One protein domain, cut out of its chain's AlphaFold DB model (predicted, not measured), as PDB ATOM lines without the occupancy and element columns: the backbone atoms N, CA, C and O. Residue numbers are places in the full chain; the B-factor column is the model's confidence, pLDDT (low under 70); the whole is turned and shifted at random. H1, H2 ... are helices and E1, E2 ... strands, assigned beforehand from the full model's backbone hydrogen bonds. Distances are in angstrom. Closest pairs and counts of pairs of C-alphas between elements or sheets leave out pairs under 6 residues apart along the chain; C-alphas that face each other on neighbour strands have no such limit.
ATOM      1  N   GLN A 104     -50.121   3.167 -44.224       97.06
ATOM      2  CA  GLN A 104     -50.942   4.302 -44.648       97.06
ATOM      3  C   GLN A 104     -52.060   4.632 -43.645       97.06
ATOM      4  O   GLN A 104     -52.304   5.803 -43.356       97.06
ATOM      5  N   GLU A 105     -52.745   3.619 -43.103       97.38
ATOM      6  CA  GLU A 105     -53.798   3.845 -42.109       97.38
ATOM      7  C   GLU A 105     -53.208   4.275 -40.763       97.38
ATOM      8  O   GLU A 105     -53.725   5.206 -40.144       97.38
ATOM      9  N   ALA A 106     -52.100   3.659 -40.338       97.94
ATOM     10  CA  ALA A 106     -51.396   4.064 -39.125       97.94
ATOM     11  C   ALA A 106     -50.929   5.528 -39.214       97.94
ATOM     12  O   ALA A 106     -51.264   6.312 -38.327       97.94
ATOM     13  N   LYS A 107     -50.297   5.920 -40.329       97.88
ATOM     14  CA  LYS A 107     -49.901   7.304 -40.638       97.88
ATOM     15  C   LYS A 107     -51.075   8.269 -40.553       97.88
ATOM     16  O   LYS A 107     -51.018   9.276 -39.859       97.88
ATOM     17  N   ARG A 108     -52.196   7.941 -41.203       97.75
ATOM     18  CA  ARG A 108     -53.404   8.781 -41.173       97.75
ATOM     19  C   ARG A 108     -53.930   8.993 -39.747       97.75
ATOM     20  O   ARG A 108     -54.475  10.057 -39.441       97.75
ATOM     21  N   ILE A 109     -53.833   7.977 -38.887       97.31
ATOM     22  CA  ILE A 109     -54.248   8.065 -37.484       97.31
ATOM     23  C   ILE A 109     -53.270   8.938 -36.684       97.31
ATOM     24  O   ILE A 109     -53.730   9.819 -35.953       97.31
ATOM     25  N   THR A 110     -51.958   8.723 -36.821       97.38
ATOM     26  CA  THR A 110     -50.936   9.479 -36.078       97.38
ATOM     27  C   THR A 110     -50.886  10.942 -36.498       97.38
ATOM     28  O   THR A 110     -50.936  11.813 -35.634       97.38
ATOM     29  N   ASP A 111     -50.909  11.230 -37.801       97.38
ATOM     30  CA  ASP A 111     -50.854  12.596 -38.337       97.38
ATOM     31  C   ASP A 111     -52.055  13.424 -37.876       97.38
ATOM     32  O   ASP A 111     -51.938  14.605 -37.559       97.38
ATOM     33  N   ARG A 112     -53.233  12.795 -37.762       96.69
ATOM     34  CA  ARG A 112     -54.418  13.451 -37.195       96.69
ATOM     35  C   ARG A 112     -54.203  13.844 -35.735       96.69
ATOM     36  O   ARG A 112     -54.675  14.906 -35.327       96.69
ATOM     37  N   ALA A 113     -53.588  12.973 -34.937       96.44
ATOM     38  CA  ALA A 113     -53.315  13.271 -33.537       96.44
ATOM     39  C   ALA A 113     -52.314  14.426 -33.428       96.44
ATOM     40  O   ALA A 113     -52.644  15.428 -32.798       96.44
ATOM     41  N   ILE A 114     -51.192  14.344 -34.147       95.81
ATOM     42  CA  ILE A 114     -50.155  15.387 -34.206       95.81
ATOM     43  C   ILE A 114     -50.758  16.729 -34.644       95.81
ATOM     44  O   ILE A 114     -50.708  17.695 -33.890       95.81
ATOM     45  N   GLY A 115     -51.507  16.760 -35.750       96.81
ATOM     46  CA  GLY A 115     -52.191  17.975 -36.204       96.81
ATOM     47  C   GLY A 115     -53.291  18.479 -35.255       96.81
ATOM     48  O   GLY A 115     -53.746  19.614 -35.372       96.81
ATOM     49  N   THR A 116     -53.760  17.661 -34.303       96.94
ATOM     50  CA  THR A 116     -54.618  18.136 -33.203       96.94
ATOM     51  C   THR A 116     -53.789  18.866 -32.146       96.94
ATOM     52  O   THR A 116     -54.247  19.892 -31.649       96.94
ATOM     53  N   MET A 117     -52.585  18.369 -31.833       95.56
ATOM     54  CA  MET A 117     -51.624  19.034 -30.944       95.56
ATOM     55  C   MET A 117     -51.180  20.384 -31.506       95.56
ATOM     56  O   MET A 117     -51.191  21.373 -30.777       95.56
ATOM     57  N   ASP A 118     -50.895  20.454 -32.809       94.94
ATOM     58  CA  ASP A 118     -50.400  21.666 -33.483       94.94
ATOM     59  C   ASP A 118     -51.381  22.849 -33.443       94.94
ATOM     60  O   ASP A 118     -51.003  23.997 -33.665       94.94
ATOM     61  N   LYS A 119     -52.654  22.604 -33.098       96.31
ATOM     62  CA  LYS A 119     -53.641  23.670 -32.849       96.31
ATOM     63  C   LYS A 119     -53.327  24.492 -31.593       96.31
ATOM     64  O   LYS A 119     -53.881  25.581 -31.424       96.31
ATOM     65  N   LEU A 120     -52.483  23.976 -30.699       95.31
ATOM     66  CA  LEU A 120     -51.951  24.700 -29.551       95.31
ATOM     67  C   LEU A 120     -50.654  25.403 -29.966       95.31
ATOM     68  O   LEU A 120     -49.574  24.821 -29.921       95.31
ATOM     69  N   SER A 121     -50.773  26.665 -30.373       93.38
ATOM     70  CA  SER A 121     -49.648  27.515 -30.770       93.38
ATOM     71  C   SER A 121     -48.699  27.782 -29.598       93.38
ATOM     72  O   SER A 121     -49.145  27.994 -28.471       93.38
ATOM     73  N   TYR A 122     -47.396  27.837 -29.884       91.31
ATOM     74  CA  TYR A 122     -46.357  28.261 -28.937       91.31
ATOM     75  C   TYR A 122     -46.471  29.727 -28.505       91.31
ATOM     76  O   TYR A 122     -45.990  30.090 -27.441       91.31
ATOM     77  N   GLU A 123     -47.139  30.567 -29.295       91.44
ATOM     78  CA  GLU A 123     -47.223  32.018 -29.071       91.44
ATOM     79  C   GLU A 123     -48.434  32.419 -28.217       91.44
ATOM     80  O   GLU A 123     -48.756  33.602 -28.075       91.44
ATOM     81  N   ARG A 124     -49.185  31.438 -27.705       94.31
ATOM     82  CA  ARG A 124     -50.454  31.668 -27.014       94.31
ATOM     83  C   ARG A 124     -50.507  30.930 -25.689       94.31
ATOM     84  O   ARG A 124     -50.047  29.801 -25.558       94.31
ATOM     85  N   SER A 125     -51.188  31.556 -24.738       96.81
ATOM     86  CA  SER A 125     -51.521  30.960 -23.450       96.81
ATOM     87  C   SER A 125     -52.932  30.376 -23.455       96.81
ATOM     88  O   SER A 125     -53.858  30.994 -23.991       96.81
ATOM     89  N   TYR A 126     -53.125  29.241 -22.790       97.88
ATOM     90  CA  TYR A 126     -54.399  28.529 -22.747       97.88
ATOM     91  C   TYR A 126     -54.793  28.167 -21.316       97.88
ATOM     92  O   TYR A 126     -53.958  27.839 -20.479       97.88
ATOM     93  N   THR A 127     -56.091  28.152 -21.035       98.31
ATOM     94  CA  THR A 127     -56.615  27.521 -19.818       98.31
ATOM     95  C   THR A 127     -56.575  25.998 -19.956       98.31
ATOM     96  O   THR A 127     -56.714  25.456 -21.055       98.31
ATOM     97  N   ARG A 128     -56.514  25.276 -18.827       97.88
ATOM     98  CA  ARG A 128     -56.625  23.802 -18.812       97.88
ATOM     99  C   ARG A 128     -57.856  23.302 -19.581       97.88
ATOM    100  O   ARG A 128     -57.763  22.331 -20.324       97.88
ATOM    101  N   LYS A 129     -58.998  23.990 -19.455       98.12
ATOM    102  CA  LYS A 129     -60.236  23.641 -20.171       98.12
ATOM    103  C   LYS A 129     -60.085  23.781 -21.688       98.12
ATOM    104  O   LYS A 129     -60.564  22.916 -22.414       98.12
ATOM    105  N   GLN A 130     -59.431  24.840 -22.165       98.25
ATOM    106  CA  GLN A 130     -59.168  25.023 -23.597       98.25
ATOM    107  C   GLN A 130     -58.244  23.927 -24.133       98.25
ATOM    108  O   GLN A 130     -58.566  23.330 -25.155       98.25
ATOM    109  N   ILE A 131     -57.166  23.602 -23.413       98.38
ATOM    110  CA  ILE A 131     -56.225  22.536 -23.796       98.38
ATOM    111  C   ILE A 131     -56.958  21.192 -23.901       98.38
ATOM    112  O   ILE A 131     -56.910  20.534 -24.940       98.38
ATOM    113  N   HIS A 132     -57.729  20.824 -22.871       98.44
ATOM    114  CA  HIS A 132     -58.565  19.621 -22.900       98.44
ATOM    115  C   HIS A 132     -59.554  19.630 -24.062       98.44
ATOM    116  O   HIS A 132     -59.665  18.639 -24.776       98.44
ATOM    117  N   SER A 133     -60.240  20.748 -24.298       98.19
ATOM    118  CA  SER A 133     -61.209  20.861 -25.390       98.19
ATOM    119  C   SER A 133     -60.578  20.667 -26.768       98.19
ATOM    120  O   SER A 133     -61.207  20.065 -27.636       98.19
ATOM    121  N   VAL A 134     -59.363  21.179 -26.984       97.88
ATOM    122  CA  VAL A 134     -58.644  21.043 -28.258       97.88
ATOM    123  C   VAL A 134     -58.179  19.602 -28.463       97.88
ATOM    124  O   VAL A 134     -58.351  19.054 -29.550       97.88
ATOM    125  N   LEU A 135     -57.636  18.968 -27.421       97.75
ATOM    126  CA  LEU A 135     -56.972  17.667 -27.531       97.75
ATOM    127  C   LEU A 135     -57.906  16.460 -27.333       97.75
ATOM    128  O   LEU A 135     -57.590  15.356 -27.781       97.75
ATOM    129  N   ALA A 136     -59.078  16.622 -26.711       96.69
ATOM    130  CA  ALA A 136     -59.940  15.505 -26.300       96.69
ATOM    131  C   ALA A 136     -60.389  14.568 -27.438       96.69
ATOM    132  O   ALA A 136     -60.775  13.424 -27.168       96.69
ATOM    133  N   THR A 137     -60.348  15.014 -28.697       95.00
ATOM    134  CA  THR A 137     -60.688  14.176 -29.857       95.00
ATOM    135  C   THR A 137     -59.650  13.092 -30.133       95.00
ATOM    136  O   THR A 137     -60.024  12.015 -30.603       95.00
ATOM    137  N   SER A 138     -58.384  13.373 -29.822       97.12
ATOM    138  CA  SER A 138     -57.222  12.569 -30.220       97.12
ATOM    139  C   SER A 138     -56.371  12.119 -29.031       97.12
ATOM    140  O   SER A 138     -55.474  11.307 -29.211       97.12
ATOM    141  N   TYR A 139     -56.658  12.595 -27.818       97.75
ATOM    142  CA  TYR A 139     -55.881  12.312 -26.613       97.75
ATOM    143  C   TYR A 139     -56.791  11.903 -25.453       97.75
ATOM    144  O   TYR A 139     -57.940  12.346 -25.332       97.75
ATOM    145  N   THR A 140     -56.294  11.011 -24.598       97.50
ATOM    146  CA  THR A 140     -56.943  10.692 -23.318       97.50
ATOM    147  C   THR A 140     -56.773  11.845 -22.329       97.50
ATOM    148  O   THR A 140     -55.779  12.564 -22.381       97.50
ATOM    149  N   ALA A 141     -57.719  12.006 -21.399       97.31
ATOM    150  CA  ALA A 141     -57.634  13.050 -20.376       97.31
ATOM    151  C   ALA A 141     -56.345  12.937 -19.547       97.31
ATOM    152  O   ALA A 141     -55.670  13.936 -19.336       97.31
ATOM    153  N   SER A 142     -55.947  11.712 -19.182       97.62
ATOM    154  CA  SER A 142     -54.701  11.448 -18.454       97.62
ATOM    155  C   SER A 142     -53.454  11.878 -19.224       97.62
ATOM    156  O   SER A 142     -52.524  12.402 -18.621       97.62
ATOM    157  N   TYR A 143     -53.431  11.687 -20.548       97.88
ATOM    158  CA  TYR A 143     -52.327  12.167 -21.380       97.88
ATOM    159  C   TYR A 143     -52.279  13.694 -21.397       97.88
ATOM    160  O   TYR A 143     -51.220  14.281 -21.217       97.88
ATOM    161  N   ILE A 144     -53.434  14.342 -21.576       98.19
ATOM    162  CA  ILE A 144     -53.535  15.806 -21.597       98.19
ATOM    163  C   ILE A 144     -53.090  16.393 -20.253       98.19
ATOM    164  O   ILE A 144     -52.360  17.378 -20.215       98.19
ATOM    165  N   ASP A 145     -53.488  15.781 -19.139       97.62
ATOM    166  CA  ASP A 145     -53.070  16.227 -17.811       97.62
ATOM    167  C   ASP A 145     -51.558  16.078 -17.593       97.62
ATOM    168  O   ASP A 145     -50.958  16.942 -16.952       97.62
ATOM    169  N   ALA A 146     -50.944  15.022 -18.137       96.88
ATOM    170  CA  ALA A 146     -49.497  14.833 -18.105       96.88
ATOM    171  C   ALA A 146     -48.766  15.858 -18.989       96.88
ATOM    172  O   ALA A 146     -47.839  16.503 -18.507       96.88
ATOM    173  N   LEU A 147     -49.243  16.096 -20.215       96.31
ATOM    174  CA  LEU A 147     -48.735  17.144 -21.106       96.31
ATOM    175  C   LEU A 147     -48.718  18.511 -20.411       96.31
ATOM    176  O   LEU A 147     -47.687  19.171 -20.367       96.31
ATOM    177  N   ILE A 148     -49.840  18.913 -19.801       96.50
ATOM    178  CA  ILE A 148     -49.931  20.194 -19.082       96.50
ATOM    179  C   ILE A 148     -48.940  20.249 -17.916       96.50
ATOM    180  O   ILE A 148     -48.443  21.318 -17.590       96.50
ATOM    181  N   LYS A 149     -48.689  19.120 -17.247       94.75
ATOM    182  CA  LYS A 149     -47.787  19.070 -16.094       94.75
ATOM    183  C   LYS A 149     -46.316  19.198 -16.496       94.75
ATOM    184  O   LYS A 149     -45.565  19.827 -15.757       94.75
ATOM    185  N   TYR A 150     -45.912  18.543 -17.579       94.31
ATOM    186  CA  TYR A 150     -44.497  18.358 -17.908       94.31
ATOM    187  C   TYR A 150     -44.003  19.244 -19.049       94.31
ATOM    188  O   TYR A 150     -42.837  19.612 -19.024       94.31
ATOM    189  N   ASP A 151     -44.880  19.644 -19.973       95.00
ATOM    190  CA  ASP A 151     -44.496  20.387 -21.181       95.00
ATOM    191  C   ASP A 151     -45.101  21.797 -21.237       95.00
ATOM    192  O   ASP A 151     -44.888  22.526 -22.209       95.00
ATOM    193  N   MET A 152     -45.873  22.204 -20.221       94.88
ATOM    194  CA  MET A 152     -46.484  23.534 -20.165       94.88
ATOM    195  C   MET A 152     -46.280  24.199 -18.799       94.88
ATOM    196  O   MET A 152     -46.588  23.617 -17.758       94.88
ATOM    197  N   TRP A 153     -45.801  25.445 -18.781       89.62
ATOM    198  CA  TRP A 153     -45.631  26.216 -17.547       89.62
ATOM    199  C   TRP A 153     -46.859  27.072 -17.231       89.62
ATOM    200  O   TRP A 153     -47.439  27.683 -18.133       89.62
ATOM    201  N   PRO A 154     -47.260  27.169 -15.949       94.12
ATOM    202  CA  PRO A 154     -48.220  28.176 -15.528       94.12
ATOM    203  C   PRO A 154     -47.592  29.566 -15.678       94.12
ATOM    204  O   PRO A 154     -46.513  29.831 -15.157       94.12
ATOM    205  N   THR A 155     -48.288  30.483 -16.340       93.75
ATOM    206  CA  THR A 155     -47.737  31.812 -16.672       93.75
ATOM    207  C   THR A 155     -47.828  32.817 -15.519       93.75
ATOM    208  O   THR A 155     -47.423  33.969 -15.654       93.75
ATOM    209  N   GLY A 156     -48.467  32.432 -14.409       94.94
ATOM    210  CA  GLY A 156     -48.875  33.337 -13.327       94.94
ATOM    211  C   GLY A 156     -50.059  34.249 -13.684       94.94
ATOM    212  O   GLY A 156     -50.662  34.848 -12.792       94.94
ATOM    213  N   LYS A 157     -50.446  34.324 -14.962       96.56
ATOM    214  CA  LYS A 157     -51.590  35.109 -15.438       96.56
ATOM    215  C   LYS A 157     -52.883  34.298 -15.350       96.56
ATOM    216  O   LYS A 157     -52.887  33.065 -15.296       96.56
ATOM    217  N   LYS A 158     -54.002  35.019 -15.362       97.69
ATOM    218  CA  LYS A 158     -55.352  34.455 -15.388       97.69
ATOM    219  C   LYS A 158     -56.141  35.041 -16.549       97.69
ATOM    220  O   LYS A 158     -55.884  36.170 -16.963       97.69
ATOM    221  N   ASP A 159     -57.099  34.281 -17.064       96.75
ATOM    222  CA  ASP A 159     -58.093  34.826 -17.984       96.75
ATOM    223  C   ASP A 159     -59.061  35.783 -17.259       96.75
ATOM    224  O   ASP A 159     -59.030  35.944 -16.035       96.75
ATOM    225  N   LYS A 160     -59.976  36.399 -18.016       96.50
ATOM    226  CA  LYS A 160     -60.998  37.310 -17.474       96.50
ATOM    227  C   LYS A 160     -61.975  36.667 -16.477       96.50
ATOM    228  O   LYS A 160     -62.750  37.381 -15.852       96.50
ATOM    229  N   TYR A 161     -61.967  35.340 -16.346       96.81
ATOM    230  CA  TYR A 161     -62.794  34.573 -15.416       96.81
ATOM    231  C   TYR A 161     -61.983  34.023 -14.231       96.81
ATOM    232  O   TYR A 161     -62.514  33.266 -13.421       96.81
ATOM    233  N   GLY A 162     -60.700  34.384 -14.116       96.69
ATOM    234  CA  GLY A 162     -59.824  33.940 -13.035       96.69
ATOM    235  C   GLY A 162     -59.180  32.565 -13.248       96.69
ATOM    236  O   GLY A 162     -58.519  32.070 -12.329       96.69
ATOM    237  N   ASN A 163     -59.319  31.947 -14.425       97.75
ATOM    238  CA  ASN A 163     -58.706  30.649 -14.716       97.75
ATOM    239  C   ASN A 163     -57.206  30.808 -15.012       97.75
ATOM    240  O   ASN A 163     -56.852  31.668 -15.822       97.75
ATOM    241  N   PRO A 164     -56.324  29.967 -14.438       97.81
ATOM    242  CA  PRO A 164     -54.896  29.999 -14.741       97.81
ATOM    243  C   PRO A 164     -54.598  29.717 -16.214       97.81
ATOM    244  O   PRO A 164     -55.225  28.846 -16.830       97.81
ATOM    245  N   LEU A 165     -53.606  30.431 -16.737       98.19
ATOM    246  CA  LEU A 165     -53.105  30.285 -18.098       98.19
ATOM    247  C   LEU A 165     -51.790  29.495 -18.116       98.19
ATOM    248  O   LEU A 165     -50.960  29.629 -17.217       98.19
ATOM    249  N   TYR A 166     -51.626  28.679 -19.153       97.69
ATOM    250  CA  TYR A 166     -50.477  27.811 -19.390       97.69
ATOM    251  C   TYR A 166     -49.920  28.069 -20.789       97.69
ATOM    252  O   TYR A 166     -50.691  28.221 -21.739       97.69
ATOM    253  N   GLU A 167     -48.600  28.087 -20.910       96.06
ATOM    254  CA  GLU A 167     -47.865  28.227 -22.172       96.06
ATOM    255  C   GLU A 167     -46.916  27.040 -22.335       96.06
ATOM    256  O   GLU A 167     -46.544  26.402 -21.349       96.06
ATOM    257  N   TRP A 168     -46.550  26.719 -23.573       94.50
ATOM    258  CA  TRP A 168     -45.557  25.683 -23.846       94.50
ATOM    259  C   TRP A 168     -44.205  26.031 -23.216       94.50
ATOM    260  O   TRP A 168     -43.771  27.182 -23.255       94.50
ATOM    261  N   ILE A 169     -43.520  25.026 -22.676       89.62
ATOM    262  CA  ILE A 169     -42.127  25.161 -22.253       89.62
ATOM    263  C   ILE A 169     -41.257  25.192 -23.510       89.62
ATOM    264  O   ILE A 169     -41.344  24.299 -24.353       89.62
ATOM    265  N   ALA A 170     -40.406  26.209 -23.632       81.62
ATOM    266  CA  ALA A 170     -39.364  26.240 -24.650       81.62
ATOM    267  C   ALA A 170     -38.248  25.268 -24.238       81.62
ATOM    268  O   ALA A 170     -37.366  25.609 -23.451       81.62
ATOM    269  N   THR A 171     -38.338  24.028 -24.713       82.25
ATOM    270  CA  THR A 171     -37.321  22.991 -24.533       82.25
ATOM    271  C   THR A 171     -37.137  22.233 -25.837       82.25
ATOM    272  O   THR A 171     -38.109  21.974 -26.548       82.25
ATOM    273  N   ASP A 172     -35.894  21.853 -26.115       75.88
ATOM    274  CA  ASP A 172     -35.560  20.981 -27.240       75.88
ATOM    275  C   ASP A 172     -36.054  19.542 -27.000       75.88
ATOM    276  O   ASP A 172     -36.196  18.767 -27.942       75.88
ATOM    277  N   PHE A 173     -36.380  19.199 -25.742       80.44
ATOM    278  CA  PHE A 173     -36.683  17.841 -25.301       80.44
ATOM    279  C   PHE A 173     -38.030  17.719 -24.544       80.44
ATOM    280  O   PHE A 173     -38.039  17.402 -23.352       80.44
ATOM    281  N   PRO A 174     -39.190  17.979 -25.184       86.31
ATOM    282  CA  PRO A 174     -40.496  17.857 -24.528       86.31
ATOM    283  C   PRO A 174     -40.863  16.390 -24.239       86.31
ATOM    284  O   PRO A 174     -40.593  15.501 -25.044       86.31
ATOM    285  N   ALA A 175     -41.534  16.125 -23.115       89.44
ATOM    286  CA  ALA A 175     -41.826  14.763 -22.660       89.44
ATOM    287  C   ALA A 175     -43.093  14.147 -23.295       89.44
ATOM    288  O   ALA A 175     -43.219  12.926 -23.385       89.44
ATOM    289  N   PHE A 176     -44.065  14.970 -23.701       92.00
ATOM    290  CA  PHE A 176     -45.383  14.550 -24.203       92.00
ATOM    291  C   PHE A 176     -45.778  15.207 -25.530       92.00
ATOM    292  O   PHE A 176     -46.798  14.826 -26.124       92.00
ATOM    293  N   ARG A 177     -45.018  16.180 -26.032       88.56
ATOM    294  CA  ARG A 177     -45.147  16.617 -27.422       88.56
ATOM    295  C   ARG A 177     -44.644  15.504 -28.337       88.56
ATOM    296  O   ARG A 177     -43.553  14.987 -28.159       88.56
ATOM    297  N   ILE A 178     -45.467  15.137 -29.313       90.44
ATOM    298  CA  ILE A 178     -45.160  14.056 -30.248       90.44
ATOM    299  C   ILE A 178     -44.543  14.671 -31.495       90.44
ATOM    300  O   ILE A 178     -45.201  15.467 -32.170       90.44
ATOM    301  N   TRP A 179     -43.314  14.274 -31.802       81.44
ATOM    302  CA  TRP A 179     -42.682  14.580 -33.077       81.44
ATOM    303  C   TRP A 179     -43.227  13.674 -34.188       81.44
ATOM    304  O   TRP A 179     -43.837  12.633 -33.938       81.44
ATOM    305  N   GLY A 180     -43.080  14.111 -35.438       89.81
ATOM    306  CA  GLY A 180     -43.497  13.321 -36.592       89.81
ATOM    307  C   GLY A 180     -42.781  11.971 -36.660       89.81
ATOM    308  O   GLY A 180     -41.721  11.768 -36.075       89.81
ATOM    309  N   PHE A 181     -43.363  11.048 -37.418       94.06
ATOM    310  CA  PHE A 181     -42.709   9.794 -37.777       94.06
ATOM    311  C   PHE A 181     -42.233   9.875 -39.226       94.06
ATOM    312  O   PHE A 181     -42.998  10.287 -40.106       94.06
ATOM    313  N   ASP A 182     -41.013   9.421 -39.489       94.25
ATOM    314  CA  ASP A 182     -40.480   9.312 -40.845       94.25
ATOM    315  C   ASP A 182     -41.007   8.034 -41.513       94.25
ATOM    316  O   ASP A 182     -40.363   6.986 -41.546       94.25
ATOM    317  N   TRP A 183     -42.234   8.114 -42.026       95.56
ATOM    318  CA  TRP A 183     -42.939   7.001 -42.670       95.56
ATOM    319  C   TRP A 183     -42.281   6.476 -43.948       95.56
ATOM    320  O   TRP A 183     -42.686   5.414 -44.430       95.56
ATOM    321  N   TYR A 184     -41.311   7.206 -44.496       93.94
ATOM    322  CA  TYR A 184     -40.666   6.891 -45.764       93.94
ATOM    323  C   TYR A 184     -39.185   6.535 -45.614       93.94
ATOM    324  O   TYR A 184     -38.592   6.163 -46.622       93.94
ATOM    325  N   ALA A 185     -38.636   6.571 -44.393       91.69
ATOM    326  CA  ALA A 185     -37.220   6.317 -44.125       91.69
ATOM    327  C   ALA A 185     -36.305   7.229 -44.957       91.69
ATOM    328  O   ALA A 185     -35.400   6.755 -45.641       91.69
ATOM    329  N   GLN A 186     -36.620   8.526 -44.970       90.44
ATOM    330  CA  GLN A 186     -35.765   9.548 -45.572       90.44
ATOM    331  C   GLN A 186     -34.503   9.757 -44.733       90.44
ATOM    332  O   GLN A 186     -33.415   9.815 -45.298       90.44
ATOM    333  N   ASP A 187     -34.669   9.787 -43.409       86.88
ATOM    334  CA  ASP A 187     -33.595  10.022 -42.441       86.88
ATOM    335  C   ASP A 187     -33.401   8.800 -41.530       86.88
ATOM    336  O   ASP A 187     -32.283   8.429 -41.182       86.88
ATOM    337  N   ALA A 188     -34.491   8.115 -41.167       89.88
ATOM    338  CA  ALA A 188     -34.425   6.932 -40.317       89.88
ATOM    339  C   ALA A 188     -33.951   5.686 -41.095       89.88
ATOM    340  O   ALA A 188     -34.298   5.516 -42.266       89.88
ATOM    341  N   PRO A 189     -33.296   4.705 -40.440       90.81
ATOM    342  CA  PRO A 189     -32.818   3.484 -41.102       90.81
ATOM    343  C   PRO A 189     -33.941   2.618 -41.693       90.81
ATOM    344  O   PRO A 189     -33.696   1.740 -42.524       90.81
ATOM    345  N   LYS A 190     -35.186   2.801 -41.229       93.25
ATOM    346  CA  LYS A 190     -36.378   2.128 -41.756       93.25
ATOM    347  C   LYS A 190     -37.667   2.862 -41.367       93.25
ATOM    348  O   LYS A 190     -37.683   3.590 -40.370       93.25
ATOM    349  N   PRO A 191     -38.785   2.596 -42.074       94.44
ATOM    350  CA  PRO A 191     -40.085   3.129 -41.691       94.44
ATOM    351  C   PRO A 191     -40.534   2.635 -40.304       94.44
ATOM    352  O   PRO A 191     -40.056   1.596 -39.824       94.44
ATOM    353  N   PRO A 192     -41.516   3.306 -39.675       96.44
ATOM    354  CA  PRO A 192     -42.026   2.921 -38.374       96.44
ATOM    355  C   PRO A 192     -42.587   1.500 -38.373       96.44
ATOM    356  O   PRO A 192     -43.284   1.060 -39.291       96.44
ATOM    357  N   THR A 193     -42.333   0.788 -37.282       97.12
ATOM    358  CA  THR A 193     -42.953  -0.504 -37.008       97.12
ATOM    359  C   THR A 193     -44.354  -0.282 -36.452       97.12
ATOM    360  O   THR A 193     -44.531   0.286 -35.373       97.12
ATOM    361  N   VAL A 194     -45.354  -0.778 -37.179       98.12
ATOM    362  CA  VAL A 194     -46.765  -0.722 -36.790       98.12
ATOM    363  C   VAL A 194     -47.171  -2.031 -36.129       98.12
ATOM    364  O   VAL A 194     -47.097  -3.104 -36.725       98.12
ATOM    365  N   THR A 195     -47.647  -1.947 -34.890       98.12
ATOM    366  CA  THR A 195     -48.221  -3.084 -34.166       98.12
ATOM    367  C   THR A 195     -49.682  -2.807 -33.847       98.12
ATOM    368  O   THR A 195     -49.993  -1.886 -33.097       98.12
ATOM    369  N   TYR A 196     -50.583  -3.638 -34.372       98.12
ATOM    370  CA  TYR A 196     -52.024  -3.510 -34.168       98.12
ATOM    371  C   TYR A 196     -52.617  -4.785 -33.558       98.12
ATOM    372  O   TYR A 196     -52.347  -5.902 -34.012       98.12
ATOM    373  N   TYR A 197     -53.426  -4.632 -32.510       97.19
ATOM    374  CA  TYR A 197     -54.090  -5.759 -31.859       97.19
ATOM    375  C   TYR A 197     -55.417  -5.373 -31.207       97.19
ATOM    376  O   TYR A 197     -55.701  -4.207 -30.938       97.19
ATOM    377  N   THR A 198     -56.229  -6.384 -30.913       95.88
ATOM    378  CA  THR A 198     -57.460  -6.238 -30.130       95.88
ATOM    379  C   THR A 198     -57.339  -6.938 -28.784       95.88
ATOM    380  O   THR A 198     -56.723  -8.002 -28.676       95.88
ATOM    381  N   LYS A 199     -57.925  -6.335 -27.749       94.38
ATOM    382  CA  LYS A 199     -58.008  -6.886 -26.391       94.38
ATOM    383  C   LYS A 199     -59.220  -6.301 -25.681       94.38
ATOM    384  O   LYS A 199     -59.422  -5.090 -25.709       94.38
ATOM    385  N   ASN A 200     -60.019  -7.146 -25.027       91.12
ATOM    386  CA  ASN A 200     -61.211  -6.717 -24.275       91.12
ATOM    387  C   ASN A 200     -62.176  -5.827 -25.083       91.12
ATOM    388  O   ASN A 200     -62.734  -4.871 -24.560       91.12
ATOM    389  N   GLY A 201     -62.337  -6.109 -26.380       89.12
ATOM    390  CA  GLY A 201     -63.189  -5.323 -27.280       89.12
ATOM    391  C   GLY A 201     -62.605  -3.977 -27.731       89.12
ATOM    392  O   GLY A 201     -63.129  -3.391 -28.675       89.12
ATOM    393  N   ALA A 202     -61.504  -3.525 -27.128       94.06
ATOM    394  CA  ALA A 202     -60.762  -2.350 -27.561       94.06
ATOM    395  C   ALA A 202     -59.706  -2.719 -28.611       94.06
ATOM    396  O   ALA A 202     -59.197  -3.848 -28.655       94.06
ATOM    397  N   GLN A 203     -59.370  -1.744 -29.451       96.88
ATOM    398  CA  GLN A 203     -58.282  -1.834 -30.417       96.88
ATOM    399  C   GLN A 203     -57.095  -1.000 -29.941       96.88
ATOM    400  O   GLN A 203     -57.277   0.073 -29.364       96.88
ATOM    401  N   TYR A 204     -55.895  -1.492 -30.212       97.62
ATOM    402  CA  TYR A 204     -54.639  -0.888 -29.798       97.62
ATOM    403  C   TYR A 204     -53.724  -0.772 -31.006       97.62
ATOM    404  O   TYR A 204     -53.591  -1.723 -31.779       97.62
ATOM    405  N   LEU A 205     -53.105   0.392 -31.146       98.38
ATOM    406  CA  LEU A 205     -52.111   0.689 -32.164       98.38
ATOM    407  C   LEU A 205     -50.870   1.212 -31.450       98.38
ATOM    408  O   LEU A 205     -50.949   2.194 -30.714       98.38
ATOM    409  N   ASN A 206     -49.739   0.561 -31.689       98.00
ATOM    410  CA  ASN A 206     -48.434   1.028 -31.258       98.00
ATOM    411  C   ASN A 206     -47.609   1.342 -32.507       98.00
ATOM    412  O   ASN A 206     -47.530   0.507 -33.415       98.00
ATOM    413  N   VAL A 207     -46.997   2.519 -32.535       98.12
ATOM    414  CA  VAL A 207     -46.065   2.936 -33.586       98.12
ATOM    415  C   VAL A 207     -44.707   3.143 -32.938       98.12
ATOM    416  O   VAL A 207     -44.604   3.867 -31.951       98.12
ATOM    417  N   TYR A 208     -43.696   2.459 -33.461       96.94
ATOM    418  CA  TYR A 208     -42.319   2.523 -32.981       96.94
ATOM    419  C   TYR A 208     -41.390   2.945 -34.113       96.94
ATOM    420  O   TYR A 208     -41.472   2.372 -35.200       96.94
ATOM    421  N   GLN A 209     -40.481   3.875 -33.852       94.75
ATOM    422  CA  GLN A 209     -39.400   4.216 -34.767       94.75
ATOM    423  C   GLN A 209     -38.109   4.421 -33.981       94.75
ATOM    424  O   GLN A 209     -38.133   5.037 -32.920       94.75
ATOM    425  N   ASN A 210     -37.022   3.873 -34.518       93.06
ATOM    426  CA  ASN A 210     -35.671   4.268 -34.152       93.06
ATOM    427  C   ASN A 210     -35.182   5.226 -35.238       93.06
ATOM    428  O   ASN A 210     -35.365   4.913 -36.422       93.06
ATOM    429  N   SER A 211     -34.617   6.350 -34.834       86.06
ATOM    430  CA  SER A 211     -34.095   7.389 -35.713       86.06
ATOM    431  C   SER A 211     -32.678   7.742 -35.286       86.06
ATOM    432  O   SER A 211     -32.334   7.638 -34.112       86.06
ATOM    433  N   GLU A 212     -31.878   8.177 -36.247       80.50
ATOM    434  CA  GLU A 212     -30.522   8.662 -36.029       80.50
ATOM    435  C   GLU A 212     -30.411   9.995 -36.768       80.50
ATOM    436  O   GLU A 212     -30.828  10.094 -37.923       80.50
ATOM    437  N   ASP A 213     -29.934  11.028 -36.086       75.00
ATOM    438  CA  ASP A 213     -29.469  12.259 -36.718       75.00
ATOM    439  C   ASP A 213     -27.966  12.442 -36.462       75.00
ATOM    440  O   ASP A 213     -27.344  11.636 -35.768       75.00
ATOM    441  N   ASP A 214     -27.370  13.495 -37.026       72.75
ATOM    442  CA  ASP A 214     -25.926  13.764 -36.927       72.75
ATOM    443  C   ASP A 214     -25.407  13.862 -35.475       72.75
ATOM    444  O   ASP A 214     -24.193  13.841 -35.251       72.75
ATOM    445  N   MET A 215     -26.296  14.009 -34.485       71.25
ATOM    446  CA  MET A 215     -25.949  14.203 -33.079       71.25
ATOM    447  C   MET A 215     -26.468  13.098 -32.145       71.25
ATOM    448  O   MET A 215     -25.832  12.858 -31.114       71.25
ATOM    449  N   TYR A 216     -27.589  12.438 -32.458       75.75
ATOM    450  CA  TYR A 216     -28.285  11.537 -31.535       75.75
ATOM    451  C   TYR A 216     -28.962  10.344 -32.227       75.75
ATOM    452  O   TYR A 216     -29.644  10.481 -33.239       75.75
ATOM    453  N   GLU A 217     -28.882   9.178 -31.582       83.81
ATOM    454  CA  GLU A 217     -29.813   8.068 -31.801       83.81
ATOM    455  C   GLU A 217     -30.968   8.195 -30.797       83.81
ATOM    456  O   GLU A 217     -30.737   8.347 -29.591       83.81
ATOM    457  N   TYR A 218     -32.211   8.150 -31.277       86.31
ATOM    458  CA  TYR A 218     -33.393   8.254 -30.424       86.31
ATOM    459  C   TYR A 218     -34.524   7.321 -30.862       86.31
ATOM    460  O   TYR A 218     -34.796   7.095 -32.042       86.31
ATOM    461  N   GLU A 219     -35.250   6.811 -29.867       91.44
ATOM    462  CA  GLU A 219     -36.391   5.926 -30.063       91.44
ATOM    463  C   GLU A 219     -37.692   6.643 -29.712       91.44
ATOM    464  O   GLU A 219     -37.847   7.146 -28.609       91.44
ATOM    465  N   GLN A 220     -38.696   6.574 -30.585       92.44
ATOM    466  CA  GLN A 220     -40.046   7.039 -30.261       92.44
ATOM    467  C   GLN A 220     -41.081   5.913 -30.298       92.44
ATOM    468  O   GLN A 220     -41.142   5.114 -31.238       92.44
ATOM    469  N   LYS A 221     -41.934   5.859 -29.267       96.31
ATOM    470  CA  LYS A 221     -43.046   4.903 -29.127       96.31
ATOM    471  C   LYS A 221     -44.340   5.644 -28.836       96.31
ATOM    472  O   LYS A 221     -44.511   6.233 -27.772       96.31
ATOM    473  N   LEU A 222     -45.297   5.549 -29.752       97.62
ATOM    474  CA  LEU A 222     -46.626   6.129 -29.601       97.62
ATOM    475  C   LEU A 222     -47.674   5.037 -29.411       97.62
ATOM    476  O   LEU A 222     -47.756   4.095 -30.201       97.62
ATOM    477  N   PHE A 223     -48.507   5.191 -28.383       98.12
ATOM    478  CA  PHE A 223     -49.519   4.211 -28.015       98.12
ATOM    479  C   PHE A 223     -50.922   4.810 -28.091       98.12
ATOM    480  O   PHE A 223     -51.255   5.791 -27.414       98.12
ATOM    481  N   LEU A 224     -51.764   4.172 -28.899       98.12
ATOM    482  CA  LEU A 224     -53.121   4.597 -29.179       98.12
ATOM    483  C   LEU A 224     -54.127   3.515 -28.815       98.12
ATOM    484  O   LEU A 224     -53.885   2.319 -28.994       98.12
ATOM    485  N   ILE A 225     -55.290   3.957 -28.352       97.25
ATOM    486  CA  ILE A 225     -56.425   3.099 -28.038       97.25
ATOM    487  C   ILE A 225     -57.679   3.589 -28.753       97.25
ATOM    488  O   ILE A 225     -57.941   4.789 -28.863       97.25
ATOM    489  N   LYS A 226     -58.488   2.638 -29.207       95.44
ATOM    490  CA  LYS A 226     -59.848   2.855 -29.687       95.44
ATOM    491  C   LYS A 226     -60.774   1.942 -28.887       95.44
ATOM    492  O   LYS A 226     -60.862   0.745 -29.152       95.44
ATOM    493  N   GLN A 227     -61.413   2.514 -27.864       87.56
ATOM    494  CA  GLN A 227     -62.192   1.775 -26.862       87.56
ATOM    495  C   GLN A 227     -63.370   1.007 -27.478       87.56
ATOM    496  O   GLN A 227     -63.657  -0.115 -27.071       87.56
ATOM    497  N   TYR A 228     -64.034   1.607 -28.469       80.12
ATOM    498  CA  TYR A 228     -65.182   1.027 -29.163       80.12
ATOM    499  C   TYR A 228     -65.012   1.191 -30.675       80.12
ATOM    500  O   TYR A 228     -64.412   2.157 -31.137       80.12
ATOM    501  N   SER A 229     -65.601   0.306 -31.482       69.50
ATOM    502  CA  SER A 229     -65.476   0.366 -32.951       69.50
ATOM    503  C   SER A 229     -65.874   1.724 -33.556       69.50
ATOM    504  O   SER A 229     -65.299   2.131 -34.569       69.50
ATOM    505  N   LYS A 230     -66.798   2.445 -32.902       71.12
ATOM    506  CA  LYS A 230     -67.276   3.783 -33.286       71.12
ATOM    507  C   LYS A 230     -66.548   4.956 -32.607       71.12
ATOM    508  O   LYS A 230     -66.824   6.096 -32.961       71.12
ATOM    509  N   SER A 231     -65.654   4.725 -31.641       83.56
ATOM    510  CA  SER A 231     -64.915   5.817 -30.985       83.56
ATOM    511  C   SER A 231     -63.767   6.323 -31.863       83.56
ATOM    512  O   SER A 231     -63.298   5.610 -32.747       83.56
ATOM    513  N   SER A 232     -63.265   7.535 -31.616       91.69
ATOM    514  CA  SER A 232     -61.993   7.971 -32.201       91.69
ATOM    515  C   SER A 232     -60.812   7.216 -31.575       91.69
ATOM    516  O   SER A 232     -60.915   6.679 -30.468       91.69
ATOM    517  N   TRP A 233     -59.697   7.157 -32.306       97.44
ATOM    518  CA  TRP A 233     -58.402   6.780 -31.743       97.44
ATOM    519  C   TRP A 233     -57.920   7.874 -30.795       97.44
ATOM    520  O   TRP A 233     -58.043   9.057 -31.117       97.44
ATOM    521  N   LYS A 234     -57.369   7.476 -29.647       97.69
ATOM    522  CA  LYS A 234     -56.791   8.393 -28.667       97.69
ATOM    523  C   LYS A 234     -55.391   7.964 -28.259       97.69
ATOM    524  O   LYS A 234     -55.197   6.795 -27.928       97.69
ATOM    525  N   ILE A 235     -54.456   8.908 -28.213       98.06
ATOM    526  CA  ILE A 235     -53.151   8.712 -27.585       98.06
ATOM    527  C   ILE A 235     -53.354   8.551 -26.079       98.06
ATOM    528  O   ILE A 235     -54.023   9.371 -25.432       98.06
ATOM    529  N   TYR A 236     -52.774   7.495 -25.516       97.25
ATOM    530  CA  TYR A 236     -52.746   7.283 -24.069       97.25
ATOM    531  C   TYR A 236     -51.333   7.226 -23.488       97.25
ATOM    532  O   TYR A 236     -51.190   7.384 -22.280       97.25
ATOM    533  N   SER A 237     -50.306   7.037 -24.321       97.06
ATOM    534  CA  SER A 237     -48.906   7.088 -23.900       97.06
ATOM    535  C   SER A 237     -48.005   7.464 -25.074       97.06
ATOM    536  O   SER A 237     -48.285   7.103 -26.218       97.06
ATOM    537  N   TYR A 238     -46.914   8.152 -24.759       96.00
ATOM    538  CA  TYR A 238     -45.802   8.456 -25.650       96.00
ATOM    539  C   TYR A 238     -44.506   8.247 -24.864       96.00
ATOM    540  O   TYR A 238     -44.503   8.416 -23.644       96.00
ATOM    541  N   GLN A 239     -43.465   7.779 -25.539       92.50
ATOM    542  CA  GLN A 239     -42.122   7.625 -24.993       92.50
ATOM    543  C   GLN A 239     -41.155   8.093 -26.070       92.50
ATOM    544  O   GLN A 239     -41.323   7.703 -27.230       92.50
ATOM    545  N   TRP A 240     -40.199   8.909 -25.660       83.06
ATOM    546  CA  TRP A 240     -39.123   9.461 -26.460       83.06
ATOM    547  C   TRP A 240     -37.842   9.405 -25.630       83.06
ATOM    548  O   TRP A 240     -37.977   9.488 -24.382       83.06
TER     549      TRP A 240
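AT A GLANCE: This is residues 104 to 240 of the 240 residues of the protein "SH3b domain-containing protein" of Bacillus sp. PK3_68 (UniProt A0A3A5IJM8). A long, twisted sheet of four strands, E3 to E6, forms one end of the domain; H1 crosses one face of it and leads to a smaller part, where H2, H3 and the hairpin E1 and E2 lie beyond the edge strand E6. The long link of residues 169 to 192 leads back from that hairpin to the sheet. The printed part has 137 residues with three named helices and six named strands, in the order H1 H2 H3 E1 E2 E3 E4 E5 E6; the larger sheet runs E3 E4 E5 E6, antiparallel, and the class is mixed. The whole is compact, with a radius of gyration of the C-alphas of 16.1 A, and flat, spanning 48 by 43 by 19 A.

HOW THE PARTS SIT: H1, residues 104 to 117, is on the sheet of E3, residues 193 to 199, E4, residues 202 to 212, E5, residues 217 to 226, and E6, residues 234 to 239, at a height over the sheet of 9.7 A. It runs across the strands, at 84 degrees to E4 on the local plane, and with the sheet makes two layers, a helix on one face of a sheet. The four strands form a meander, each the antiparallel neighbour of the one before; N 195 and O 206 are 2.9 A apart, N 207 and O 222 2.9 A, and N 223 and O 237 2.9 A. With residues 116 to 117 alone, H1 touches H2, residues 128 to 135; the closest C-alphas, of Thr 116 and Leu 135, are 6.2 A apart, and the two form a helical hairpin at a shallow tilt of 24 degrees, opposite ways. H2 touches H3, residues 141 to 150, at a steep tilt of 62 degrees, the closest C-alphas being those of His 132 and Ile 144, 6.4 A. H3 only grazes the larger sheet, with residues 141 to 146; the closest C-alphas of H3 and E6 are those of Tyr 143 and Tyr 236, 5.6 A. E1, residues 152 to 158, and E2, residues 164 to 168, form an antiparallel hairpin, with N 155 and O 165 2.9 A apart; both are apart from E4, E5 and E6. In H1, H2 and H3 every O i to N i+4 pair is within hydrogen-bond range.

IN THESE COORDINATES: H1 begins at C-alpha 104, (-50.942, 4.302, -44.648), and is 20.1 A long. H3 measures 14.4 A and E1 14.9 A. E3 measures 19.5 A, E4 33.3 A from C-alpha 202, (-60.762, -2.350, -27.561), and E5 30.6 A. E6 ends at C-alpha 239, (-42.122, 7.625, -24.993).

THE WHOLE: The C-alphas farthest apart, of Tyr 161 and Pro 189, are 50.2 A apart. The printed part has no cut. The link from E2 to E3 is long, with 24 residues. The mean pLDDT of the printed part is 93.3; residue 229 is under 70.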